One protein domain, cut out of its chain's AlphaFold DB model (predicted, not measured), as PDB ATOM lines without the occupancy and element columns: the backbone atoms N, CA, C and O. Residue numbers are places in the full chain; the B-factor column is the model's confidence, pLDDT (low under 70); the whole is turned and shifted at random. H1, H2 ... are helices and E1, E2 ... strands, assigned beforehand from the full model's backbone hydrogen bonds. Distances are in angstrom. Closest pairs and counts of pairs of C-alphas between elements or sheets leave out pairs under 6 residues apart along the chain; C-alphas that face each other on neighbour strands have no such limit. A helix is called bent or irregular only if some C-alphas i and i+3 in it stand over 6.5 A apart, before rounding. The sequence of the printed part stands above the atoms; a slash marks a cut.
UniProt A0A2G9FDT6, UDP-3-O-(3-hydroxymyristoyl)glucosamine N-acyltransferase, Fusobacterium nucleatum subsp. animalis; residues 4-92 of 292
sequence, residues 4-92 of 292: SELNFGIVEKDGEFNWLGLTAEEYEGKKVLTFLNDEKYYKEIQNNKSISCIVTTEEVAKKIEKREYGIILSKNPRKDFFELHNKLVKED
ATOM      1  N   SER A   4      41.637   6.822  38.409       95.69
ATOM      2  CA  SER A   4      42.780   7.091  39.293       95.69
ATOM      3  C   SER A   4      44.098   6.416  38.881       95.69
ATOM      4  O   SER A   4      45.155   6.824  39.353       95.69
ATOM      5  N   GLU A   5      44.062   5.424  37.987       94.56
ATOM      6  CA  GLU A   5      45.257   4.767  37.426       94.56
ATOM      7  C   GLU A   5      45.788   5.489  36.171       94.56
ATOM      8  O   GLU A   5      46.842   5.128  35.639       94.56
ATOM      9  N   LEU A   6      45.056   6.485  35.661       92.06
ATOM     10  CA  LEU A   6      45.427   7.235  34.466       92.06
ATOM     11  C   LEU A   6      46.322   8.425  34.816       92.06
ATOM     12  O   LEU A   6      46.034   9.217  35.705       92.06
ATOM     13  N   ASN A   7      47.393   8.592  34.039       87.69
ATOM     14  CA  ASN A   7      48.387   9.651  34.239       87.69
ATOM     15  C   ASN A   7      48.116  10.887  33.358       87.69
ATOM     16  O   ASN A   7      49.043  11.429  32.757       87.69
ATOM     17  N   PHE A   8      46.852  11.309  33.232       90.19
ATOM     18  CA  PHE A   8      46.474  12.558  32.557       90.19
ATOM     19  C   PHE A   8      45.193  13.159  33.150       90.19
ATOM     20  O   PHE A   8      44.346  12.451  33.692       90.19
ATOM     21  N   GLY A   9      45.046  14.479  33.006       92.19
ATOM     22  CA  GLY A   9      43.906  15.219  33.546       92.19
ATOM     23  C   GLY A   9      43.851  15.236  35.080       92.19
ATOM     24  O   GLY A   9      44.837  14.956  35.762       92.19
ATOM     25  N   ILE A  10      42.694  15.617  35.621       96.56
ATOM     26  CA  ILE A  10      42.396  15.624  37.058       96.56
ATOM     27  C   ILE A  10      41.159  14.757  37.287       96.56
ATOM     28  O   ILE A  10      40.096  15.045  36.739       96.56
ATOM     29  N   VAL A  11      41.276  13.712  38.102       97.12
ATOM     30  CA  VAL A  11      40.133  12.864  38.470       97.12
ATOM     31  C   VAL A  11      39.241  13.633  39.446       97.12
ATOM     32  O   VAL A  11      39.600  13.818  40.605       97.12
ATOM     33  N   GLU A  12      38.079  14.091  38.981       96.19
ATOM     34  CA  GLU A  12      37.069  14.739  39.835       96.19
ATOM     35  C   GLU A  12      36.236  13.688  40.577       96.19
ATOM     36  O   GLU A  12      35.882  13.858  41.744       96.19
ATOM     37  N   LYS A  13      35.943  12.577  39.898       96.50
ATOM     38  CA  LYS A  13      35.215  11.440  40.454       96.50
ATOM     39  C   LYS A  13      35.761  10.158  39.848       96.50
ATOM     40  O   LYS A  13      35.753  10.007  38.631       96.50
ATOM     41  N   ASP A  14      36.234   9.245  40.688       96.94
ATOM     42  CA  ASP A  14      36.789   7.986  40.195       96.94
ATOM     43  C   ASP A  14      35.693   7.087  39.599       96.94
ATOM     44  O   ASP A  14      34.509   7.193  39.933       96.94
ATOM     45  N   GLY A  15      36.096   6.207  38.693       96.94
ATOM     46  CA  GLY A  15      35.212   5.305  37.969       96.94
ATOM     47  C   GLY A  15      36.000   4.194  37.295       96.94
ATOM     48  O   GLY A  15      37.213   4.286  37.128       96.94
ATOM     49  N   GLU A  16      35.310   3.122  36.921       97.62
ATOM     50  CA  GLU A  16      35.923   1.987  36.237       97.62
ATOM     51  C   GLU A  16      35.517   1.940  34.771       97.62
ATOM     52  O   GLU A  16      34.338   2.076  34.428       97.62
ATOM     53  N   PHE A  17      36.487   1.634  33.919       98.00
ATOM     54  CA  PHE A  17      36.274   1.347  32.509       98.00
ATOM     55  C   PHE A  17      37.112   0.139  32.073       98.00
ATOM     56  O   PHE A  17      38.152  -0.193  32.657       98.00
ATOM     57  N   ASN A  18      36.632  -0.549  31.047       97.06
ATOM     58  CA  ASN A  18      37.328  -1.647  30.378       97.06
ATOM     59  C   ASN A  18      37.300  -1.503  28.849       97.06
ATOM     60  O   ASN A  18      37.683  -2.434  28.149       97.06
ATOM     61  N   TRP A  19      36.837  -0.358  28.345       97.94
ATOM     62  CA  TRP A  19      36.768  -0.032  26.927       97.94
ATOM     63  C   TRP A  19      36.817   1.486  26.732       97.94
ATOM     64  O   TRP A  19      36.444   2.232  27.639       97.94
ATOM     65  N   LEU A  20      37.245   1.943  25.556       98.00
ATOM     66  CA  LEU A  20      37.030   3.325  25.111       98.00
ATOM     67  C   LEU A  20      36.107   3.302  23.900       98.00
ATOM     68  O   LEU A  20      36.144   2.351  23.122       98.00
ATOM     69  N   GLY A  21      35.318   4.351  23.727       96.69
ATOM     70  CA  GLY A  21      34.352   4.419  22.643       96.69
ATOM     71  C   GLY A  21      33.776   5.811  22.449       96.69
ATOM     72  O   GLY A  21      34.053   6.728  23.222       96.69
ATOM     73  N   LEU A  22      32.986   5.963  21.392       95.12
ATOM     74  CA  LEU A  22      32.309   7.212  21.051       95.12
ATOM     75  C   LEU A  22      30.916   7.270  21.685       95.12
ATOM     76  O   LEU A  22      30.323   6.246  22.004       95.12
ATOM     77  N   THR A  23      30.373   8.477  21.841       93.38
ATOM     78  CA  THR A  23      29.046   8.699  22.445       93.38
ATOM     79  C   THR A  23      27.904   8.083  21.636       93.38
ATOM     80  O   THR A  23      26.968   7.543  22.218       93.38
ATOM     81  N   ALA A  24      28.012   8.129  20.307       89.31
ATOM     82  CA  ALA A  24      26.980   7.691  19.370       89.31
ATOM     83  C   ALA A  24      26.878   6.162  19.189       89.31
ATOM     84  O   ALA A  24      25.974   5.694  18.503       89.31
ATOM     85  N   GLU A  25      27.790   5.384  19.780       89.81
ATOM     86  CA  GLU A  25      27.856   3.931  19.613       89.81
ATOM     87  C   GLU A  25      27.691   3.224  20.959       89.81
ATOM     88  O   GLU A  25      28.348   3.577  21.938       89.81
ATOM     89  N   GLU A  26      26.845   2.198  21.017       90.75
ATOM     90  CA  GLU A  26      26.753   1.328  22.191       90.75
ATOM     91  C   GLU A  26      27.699   0.133  22.071       90.75
ATOM     92  O   GLU A  26      27.750  -0.536  21.036       90.75
ATOM     93  N   TYR A  27      28.401  -0.165  23.166       93.50
ATOM     94  CA  TYR A  27      29.358  -1.265  23.257       93.50
ATOM     95  C   TYR A  27      28.850  -2.306  24.258       93.50
ATOM     96  O   TYR A  27      29.031  -2.174  25.472       93.50
ATOM     97  N   GLU A  28      28.169  -3.333  23.753       90.88
ATOM     98  CA  GLU A  28      27.503  -4.337  24.583       90.88
ATOM     99  C   GLU A  28      28.481  -5.037  25.548       90.88
ATOM    100  O   GLU A  28      29.567  -5.484  25.170       90.88
ATOM    101  N   GLY A  29      28.104  -5.106  26.829       92.25
ATOM    102  CA  GLY A  29      28.910  -5.736  27.882       92.25
ATOM    103  C   GLY A  29      30.166  -4.958  28.303       92.25
ATOM    104  O   GLY A  29      30.975  -5.485  29.073       92.25
ATOM    105  N   LYS A  30      30.359  -3.723  27.824       96.00
ATOM    106  CA  LYS A  30      31.518  -2.881  28.150       96.00
ATOM    107  C   LYS A  30      31.164  -1.766  29.137       96.00
ATOM    108  O   LYS A  30      30.047  -1.263  29.152       96.00
ATOM    109  N   LYS A  31      32.159  -1.365  29.933       97.69
ATOM    110  CA  LYS A  31      32.190  -0.118  30.710       97.69
ATOM    111  C   LYS A  31      33.087   0.867  29.960       97.69
ATOM    112  O   LYS A  31      34.307   0.692  29.942       97.69
ATOM    113  N   VAL A  32      32.487   1.849  29.306       98.12
ATOM    114  CA  VAL A  32      33.136   2.710  28.316       98.12
ATOM    115  C   VAL A  32      33.579   4.027  28.943       98.12
ATOM    116  O   VAL A  32      32.787   4.748  29.551       98.12
ATOM    117  N   LEU A  33      34.853   4.356  28.739       98.38
ATOM    118  CA  LEU A  33      35.368   5.715  28.832       98.38
ATOM    119  C   LEU A  33      35.123   6.421  27.494       98.38
ATOM    120  O   LEU A  33      35.508   5.903  26.448       98.38
ATOM    121  N   THR A  34      34.506   7.598  27.522       98.12
ATOM    122  CA  THR A  34      34.320   8.469  26.347       98.12
ATOM    123  C   THR A  34      34.890   9.861  26.618       98.12
ATOM    124  O   THR A  34      35.368  10.138  27.720       98.12
ATOM    125  N   PHE A  35      34.815  10.763  25.640       97.56
ATOM    126  CA  PHE A  35      35.068  12.188  25.841       97.56
ATOM    127  C   PHE A  35      33.820  13.028  25.546       97.56
ATOM    128  O   PHE A  35      32.988  12.666  24.718       97.56
ATOM    129  N   LEU A  36      33.719  14.189  26.191       97.25
ATOM    130  CA  LEU A  36      32.669  15.174  25.944       97.25
ATOM    131  C   LEU A  36      33.269  16.582  25.898       97.25
ATOM    132  O   LEU A  36      33.711  17.110  26.916       97.25
ATOM    133  N   ASN A  37      33.269  17.195  24.714       94.06
ATOM    134  CA  ASN A  37      33.761  18.565  24.516       94.06
ATOM    135  C   ASN A  37      32.658  19.633  24.603       94.06
ATOM    136  O   ASN A  37      32.975  20.802  24.784       94.06
ATOM    137  N   ASP A  38      31.397  19.251  24.403       94.56
ATOM    138  CA  ASP A  38      30.268  20.172  24.256       94.56
ATOM    139  C   ASP A  38      29.028  19.532  24.887       94.56
ATOM    140  O   ASP A  38      28.687  18.389  24.557       94.56
ATOM    141  N   GLU A  39      28.361  20.248  25.796       94.62
ATOM    142  CA  GLU A  39      27.192  19.747  26.524       94.62
ATOM    143  C   GLU A  39      26.033  19.312  25.614       94.62
ATOM    144  O   GLU A  39      25.211  18.494  26.030       94.62
ATOM    145  N   LYS A  40      25.966  19.775  24.358       95.12
ATOM    146  CA  LYS A  40      24.886  19.387  23.435       95.12
ATOM    147  C   LYS A  40      24.856  17.886  23.129       95.12
ATOM    148  O   LYS A  40      23.793  17.356  22.816       95.12
ATOM    149  N   TYR A  41      25.998  17.205  23.240       94.81
ATOM    150  CA  TYR A  41      26.106  15.757  23.034       94.81
ATOM    151  C   TYR A  41      25.842  14.955  24.312       94.81
ATOM    152  O   TYR A  41      25.828  13.728  24.282       94.81
ATOM    153  N   TYR A  42      25.583  15.615  25.444       95.25
ATOM    154  CA  TYR A  42      25.330  14.922  26.704       95.25
ATOM    155  C   TYR A  42      24.102  14.004  26.632       95.25
ATOM    156  O   TYR A  42      24.093  12.932  27.229       95.25
ATOM    157  N   LYS A  43      23.101  14.356  25.817       94.19
ATOM    158  CA  LYS A  43      21.932  13.498  25.587       94.19
ATOM    159  C   LYS A  43      22.298  12.153  24.947       94.19
ATOM    160  O   LYS A  43      21.648  11.156  25.237       94.19
ATOM    161  N   GLU A  44      23.329  12.109  24.101       94.56
ATOM    162  CA  GLU A  44      23.834  10.844  23.551       94.56
ATOM    163  C   GLU A  44      24.429   9.976  24.657       94.56
ATOM    164  O   GLU A  44      24.157   8.782  24.702       94.56
ATOM    165  N   ILE A  45      25.158  10.588  25.599       95.00
ATOM    166  CA  ILE A  45      25.710   9.880  26.758       95.00
ATOM    167  C   ILE A  45      24.595   9.283  27.617       95.00
ATOM    168  O   ILE A  45      24.648   8.104  27.943       95.00
ATOM    169  N   GLN A  46      23.560  10.066  27.928       93.88
ATOM    170  CA  GLN A  46      22.431   9.600  28.743       93.88
ATOM    171  C   GLN A  46      21.663   8.438  28.102       93.88
ATOM    172  O   GLN A  46      21.095   7.605  28.804       93.88
ATOM    173  N   ASN A  47      21.632   8.386  26.771       93.88
ATOM    174  CA  ASN A  47      20.968   7.317  26.036       93.88
ATOM    175  C   ASN A  47      21.847   6.069  25.869       93.88
ATOM    176  O   ASN A  47      21.327   5.038  25.454       93.88
ATOM    177  N   ASN A  48      23.141   6.156  26.177       94.56
ATOM    178  CA  ASN A  48      24.115   5.103  25.939       94.56
ATOM    179  C   ASN A  48      24.479   4.393  27.244       94.56
ATOM    180  O   ASN A  48      25.243   4.889  28.074       94.56
ATOM    181  N   LYS A  49      23.976   3.170  27.395       94.62
ATOM    182  CA  LYS A  49      24.120   2.394  28.638       94.62
ATOM    183  C   LYS A  49      25.527   1.856  28.881       94.62
ATOM    184  O   LYS A  49      25.809   1.373  29.976       94.62
ATOM    185  N   SER A  50      26.392   1.888  27.869       96.75
ATOM    186  CA  SER A  50      27.760   1.381  27.990       96.75
ATOM    187  C   SER A  50      28.705   2.390  28.643       96.75
ATOM    188  O   SER A  50      29.742   1.995  29.170       96.75
ATOM    189  N   ILE A  51      28.364   3.683  28.659       97.50
ATOM    190  CA  ILE A  51      29.250   4.733  29.175       97.50
ATOM    191  C   ILE A  51      29.267   4.722  30.701       97.50
ATOM    192  O   ILE A  51      28.251   4.916  31.361       97.50
ATOM    193  N   SER A  52      30.461   4.544  31.263       97.88
ATOM    194  CA  SER A  52      30.705   4.584  32.707       97.88
ATOM    195  C   SER A  52      31.580   5.762  33.127       97.88
ATOM    196  O   SER A  52      31.533   6.175  34.286       97.88
ATOM    197  N   CYS A  53      32.396   6.297  32.216       98.31
ATOM    198  CA  CYS A  53      33.352   7.359  32.507       98.31
ATOM    199  C   CYS A  53      33.421   8.393  31.375       98.31
ATOM    200  O   CYS A  53      33.278   8.054  30.199       98.31
ATOM    201  N   ILE A  54      33.698   9.651  31.723       98.31
ATOM    202  CA  ILE A  54      33.751  10.776  30.783       98.31
ATOM    203  C   ILE A  54      35.030  11.589  31.022       98.31
ATOM    204  O   ILE A  54      35.281  12.066  32.130       98.31
ATOM    205  N   VAL A  55      35.816  11.795  29.964       98.44
ATOM    206  CA  VAL A  55      36.847  12.841  29.902       98.44
ATOM    207  C   VAL A  55      36.190  14.124  29.395       98.44
ATOM    208  O   VAL A  55      35.620  14.141  28.306       98.44
ATOM    209  N   THR A  56      36.238  15.216  30.149       98.31
ATOM    210  CA  THR A  56      35.576  16.470  29.751       98.31
ATOM    211  C   THR A  56      36.298  17.699  30.296       98.31
ATOM    212  O   THR A  56      37.270  17.574  31.034       98.31
ATOM    213  N   THR A  57      35.874  18.898  29.907       97.94
ATOM    214  CA  THR A  57      36.408  20.145  30.466       97.94
ATOM    215  C   THR A  57      35.712  20.485  31.782       97.94
ATOM    216  O   THR A  57      34.595  20.042  32.048       97.94
ATOM    217  N   GLU A  58      36.342  21.325  32.604       96.94
ATOM    218  CA  GLU A  58      35.719  21.825  33.836       96.94
ATOM    219  C   GLU A  58      34.410  22.590  33.557       96.94
ATOM    220  O   GLU A  58      33.450  22.495  34.320       96.94
ATOM    221  N   GLU A  59      34.349  23.327  32.444       96.81
ATOM    222  CA  GLU A  59      33.152  24.066  32.041       96.81
ATOM    223  C   GLU A  59      31.981  23.124  31.742       96.81
ATOM    224  O   GLU A  59      30.887  23.308  32.276       96.81
ATOM    225  N   VAL A  60      32.210  22.091  30.929       96.81
ATOM    226  CA  VAL A  60      31.166  21.129  30.557       96.81
ATOM    227  C   VAL A  60      30.765  20.278  31.762       96.81
ATOM    228  O   VAL A  60      29.574  20.066  31.992       96.81
ATOM    229  N   ALA A  61      31.719  19.877  32.608       96.62
ATOM    230  CA  ALA A  61      31.448  19.142  33.845       96.62
ATOM    231  C   ALA A  61      30.494  19.884  34.800       96.62
ATOM    232  O   ALA A  61      29.786  19.243  35.577       96.62
ATOM    233  N   LYS A  62      30.451  21.223  34.775       95.75
ATOM    234  CA  LYS A  62      29.511  22.022  35.585       95.75
ATOM    235  C   LYS A  62      28.081  22.014  35.032       95.75
ATOM    236  O   LYS A  62      27.156  22.318  35.781       95.75
ATOM    237  N   LYS A  63      27.895  21.675  33.754       95.75
ATOM    238  CA  LYS A  63      26.606  21.741  33.043       95.75
ATOM    239  C   LYS A  63      25.891  20.392  32.920       95.75
ATOM    240  O   LYS A  63      24.735  20.366  32.509       95.75
ATOM    241  N   ILE A  64      26.554  19.286  33.258       94.25
ATOM    242  CA  ILE A  64      26.015  17.926  33.109       94.25
ATOM    243  C   ILE A  64      25.757  17.252  34.462       94.25
ATOM    244  O   ILE A  64      26.387  17.570  35.472       94.25
ATOM    245  N   GLU A  65      24.845  16.278  34.487       91.69
ATOM    246  CA  GLU A  65      24.590  15.468  35.681       91.69
ATOM    247  C   GLU A  65      25.647  14.363  35.837       91.69
ATOM    248  O   GLU A  65      25.720  13.414  35.070       91.69
ATOM    249  N   LYS A  66      26.480  14.452  36.874       87.50
ATOM    250  CA  LYS A  66      27.655  13.570  37.033       87.50
ATOM    251  C   LYS A  66      27.432  12.371  37.958       87.50
ATOM    252  O   LYS A  66      28.375  11.640  38.267       87.50
ATOM    253  N   ARG A  67      26.217  12.179  38.481       87.06
ATOM    254  CA  ARG A  67      25.954  11.203  39.559       87.06
ATOM    255  C   ARG A  67      26.301   9.770  39.161       87.06
ATOM    256  O   ARG A  67      26.803   9.028  40.002       87.06
ATOM    257  N   GLU A  68      26.166   9.432  37.888       91.31
ATOM    258  CA  GLU A  68      26.326   8.061  37.394       91.31
ATOM    259  C   GLU A  68      27.708   7.773  36.785       91.31
ATOM    260  O   GLU A  68      28.080   6.615  36.647       91.31
ATOM    261  N   TYR A  69      28.515   8.804  36.512       97.50
ATOM    262  CA  TYR A  69      29.752   8.658  35.733       97.50
ATOM    263  C   TYR A  69      31.012   8.912  36.561       97.50
ATOM    264  O   TYR A  69      31.001   9.741  37.475       97.50
ATOM    265  N   GLY A  70      32.106   8.226  36.235       98.06
ATOM    266  CA  GLY A  70      33.456   8.680  36.576       98.06
ATOM    267  C   GLY A  70      33.852   9.871  35.698       98.06
ATOM    268  O   GLY A  70      33.462   9.926  34.532       98.06
ATOM    269  N   ILE A  71      34.599  10.831  36.236       98.12
ATOM    270  CA  ILE A  71      34.910  12.104  35.573       98.12
ATOM    271  C   ILE A  71      36.408  12.400  35.658       98.12
ATOM    272  O   ILE A  71      36.964  12.529  36.753       98.12
ATOM    273  N   ILE A  72      37.030  12.583  34.491       98.06
ATOM    274  CA  ILE A  72      38.355  13.198  34.344       98.06
ATOM    275  C   ILE A  72      38.185  14.576  33.718       98.06
ATOM    276  O   ILE A  72      37.607  14.713  32.638       98.06
ATOM    277  N   LEU A  73      38.739  15.592  34.370       98.00
ATOM    278  CA  LEU A  73      38.847  16.939  33.835       98.00
ATOM    279  C   LEU A  73      40.120  17.063  32.996       98.00
ATOM    280  O   LEU A  73      41.228  16.835  33.481       98.00
ATOM    281  N   SER A  74      39.963  17.455  31.738       97.75
ATOM    282  CA  SER A  74      41.036  17.694  30.778       97.75
ATOM    283  C   SER A  74      40.843  19.044  30.089       97.75
ATOM    284  O   SER A  74      39.723  19.487  29.838       97.75
ATOM    285  N   LYS A  75      41.959  19.696  29.744       95.81
ATOM    286  CA  LYS A  75      41.949  20.905  28.908       95.81
ATOM    287  C   LYS A  75      41.638  20.593  27.441       95.81
ATOM    288  O   LYS A  75      41.088  21.449  26.759       95.81
ATOM    289  N   ASN A  76      41.971  19.390  26.969       95.19
ATOM    290  CA  ASN A  76      41.766  18.945  25.589       95.19
ATOM    291  C   ASN A  76      41.151  17.533  25.558       95.19
ATOM    292  O   ASN A  76      41.807  16.602  25.088       95.19
ATOM    293  N   PRO A  77      39.893  17.341  26.008       96.81
ATOM    294  CA  PRO A  77      39.351  16.005  26.268       96.81
ATOM    295  C   PRO A  77      39.429  15.066  25.065       96.81
ATOM    296  O   PRO A  77      39.848  13.921  25.197       96.81
ATOM    297  N   ARG A  78      39.098  15.572  23.871       96.19
ATOM    298  CA  ARG A  78      39.218  14.810  22.622       96.19
ATOM    299  C   ARG A  78      40.655  14.366  22.321       96.19
ATOM    300  O   ARG A  78      40.838  13.246  21.859       96.19
ATOM    301  N   LYS A  79      41.659  15.227  22.527       96.25
ATOM    302  CA  LYS A  79      43.062  14.889  22.232       96.25
ATOM    303  C   LYS A  79      43.565  13.832  23.212       96.25
ATOM    304  O   LYS A  79      43.985  12.766  22.775       96.25
ATOM    305  N   ASP A  80      43.406  14.094  24.507       97.00
ATOM    306  CA  ASP A  80      43.839  13.189  25.575       97.00
ATOM    307  C   ASP A  80      43.174  11.809  25.449       97.00
ATOM    308  O   ASP A  80      43.816  10.780  25.642       97.00
ATOM    309  N   PHE A  81      41.897  11.770  25.055       97.75
ATOM    310  CA  PHE A  81      41.174  10.529  24.787       97.75
ATOM    311  C   PHE A  81      41.816   9.694  23.671       97.75
ATOM    312  O   PHE A  81      42.016   8.490  23.837       97.75
ATOM    313  N   PHE A  82      42.154  10.311  22.536       97.69
ATOM    314  CA  PHE A  82      42.750   9.596  21.407       97.69
ATOM    315  C   PHE A  82      44.218   9.216  21.651       97.69
ATOM    316  O   PHE A  82      44.657   8.152  21.209       97.69
ATOM    317  N   GLU A  83      44.973  10.027  22.389       97.31
ATOM    318  CA  GLU A  83      46.323   9.668  22.834       97.31
ATOM    319  C   GLU A  83      46.296   8.485  23.810       97.31
ATOM    320  O   GLU A  83      47.073   7.538  23.647       97.31
ATOM    321  N   LEU A  84      45.359   8.485  24.767       97.75
ATOM    322  CA  LEU A  84      45.120   7.345  25.649       97.75
ATOM    323  C   LEU A  84      44.753   6.101  24.836       97.75
ATOM    324  O   LEU A  84      45.348   5.049  25.044       97.75
ATOM    325  N   HIS A  85      43.810   6.212  23.900       97.75
ATOM    326  CA  HIS A  85      43.414   5.103  23.031       97.75
ATOM    327  C   HIS A  85      44.620   4.491  22.306       97.75
ATOM    328  O   HIS A  85      44.857   3.287  22.406       97.75
ATOM    329  N   ASN A  86      45.433   5.321  21.650       97.75
ATOM    330  CA  ASN A  86      46.632   4.875  20.939       97.75
ATOM    331  C   ASN A  86      47.639   4.172  21.856       97.75
ATOM    332  O   ASN A  86      48.280   3.203  21.446       97.75
ATOM    333  N   LYS A  87      47.798   4.660  23.090       97.31
ATOM    334  CA  LYS A  87      48.632   4.004  24.098       97.31
ATOM    335  C   LYS A  87      48.060   2.633  24.469       97.31
ATOM    336  O   LYS A  87      48.786   1.645  24.407       97.31
ATOM    337  N   LEU A  88      46.768   2.562  24.779       97.06
ATOM    338  CA  LEU A  88      46.095   1.336  25.212       97.06
ATOM    339  C   LEU A  88      46.071   0.249  24.127       97.06
ATOM    340  O   LEU A  88      46.177  -0.932  24.449       97.06
ATOM    341  N   VAL A  89      46.005   0.615  22.843       96.69
ATOM    342  CA  VAL A  89      46.153  -0.358  21.743       96.69
ATOM    343  C   VAL A  89      47.523  -1.042  21.778       96.69
ATOM    344  O   VAL A  89      47.602  -2.254  21.601       96.69
ATOM    345  N   LYS A  90      48.603  -0.299  22.047       95.12
ATOM    346  CA  LYS A  90      49.968  -0.858  22.131       95.12
ATOM    347  C   LYS A  90      50.175  -1.751  23.353       95.12
ATOM    348  O   LYS A  90      51.066  -2.593  23.343       95.12
ATOM    349  N   GLU A  91      49.366  -1.549  24.386       95.12
ATOM    350  CA  GLU A  91      49.378  -2.312  25.636       95.12
ATOM    351  C   GLU A  91      48.409  -3.510  25.600       95.12
ATOM    352  O   GLU A  91      48.152  -4.118  26.635       95.12
ATOM    353  N   ASP A  92      47.870  -3.858  24.421       94.69
ATOM    354  CA  ASP A  92      46.932  -4.972  24.217       94.69
ATOM    355  C   ASP A  92      45.676  -4.881  25.121       94.69
ATOM    356  O   ASP A  92      45.095  -5.883  25.538       94.69
TER     357      ASP A  92
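AT A GLANCE: This is residues 4 to 92 of the 292 residues of the protein "UDP-3-O-(3-hydroxymyristoyl)glucosamine N-acyltransferase" of Fusobacterium nucleatum subsp. animalis (UniProt A0A2G9FDT6). A small twisted sheet of four strands makes the core, with the long helix H3 running along one face over the edge strand E2, and H1 along the other face over the same strand. The short helix H2 is on the same face as H1, and the long unnamed stretch of residues 14 to 31 leads from E1 at one edge to E2 at the other. The printed part has 89 residues, with three named helices and four named strands in the order E1 E2 H1 E3 H2 E4 H3. The mixed sheet runs E1 E4 E3 E2, and the class is mixed, helices and strands. The whole is compact, with a radius of gyration of the C-alphas of 11.8 A and spans of 34 by 28 by 20 A.

HOW THE PARTS SIT: Inner strand E3, residues 51 to 56, is parallel to E2, residues 32 to 36, at 32 degrees, with N 36 and O 55 2.8 A apart. E3 is also parallel to E4, residues 70 to 73, at 12 degrees, with N 54 and O 70 2.8 A apart. Edge strand E1, residues 10 to 13, is antiparallel to E4 at 152 degrees, with N 10 and O 73 2.9 A apart. These N and O pairs are within hydrogen-bond range. Residues 19 to 20 pair in parallel with residues 32 to 33 of E2. H3, residues 77 to 90, is on the sheet at a height of 10.6 A, along E2 at 9 degrees on the local plane; their closest C-alphas, Phe 35 and Pro 77, are 5.8 A apart. On the opposite face H1, residues 39 to 47, has a height of 9.1 A and runs along E2 at 8 degrees on the local plane; the closest C-alphas, Leu 36 and Tyr 42, are 7.4 A apart. H2, residues 58 to 61, is on the same face as H1 at a height of 8.1 A, over none of the strands, but only just, as 2 of its C-alphas fall on E3. H1 and H2 are close but not clearly touching, their closest C-alphas, Glu 39 and Val 60, 5.8 A apart. H1 and H3 are apart. E2, H1, E3 and E3, H2, E4 are strand-helix-strand units, two parallel neighbour strands with a helix between, each with a right-handed crossover. O i to N i+4 pairs are within hydrogen-bond range in 3 of 5 for H1 and 9 of 10 for H3; H2 is too short for such a pair.

IN THESE COORDINATES: E1 begins at C-alpha 10 (42.396, 15.624, 37.058). E2 measures 12.7 A, E3 13.3 A, H1 13.9 A and H3 20.4 A; E1, E4 and H2 are shorter, at 9.0 A, 10.2 A and 5.0 A. H1 is only just irregular, with C-alphas 40 and 43 6.9 A apart. H3 ends at C-alpha 90 (49.968, -0.858, 22.131).

THE WHOLE: The two C-alphas farthest apart, Lys 63 and Asp 92, are 34.7 A apart. The printed part has no cut. The link from E1 to E2, 18 residues, is long. The mean pLDDT of the printed part is 95.6, and no printed residue is under 70.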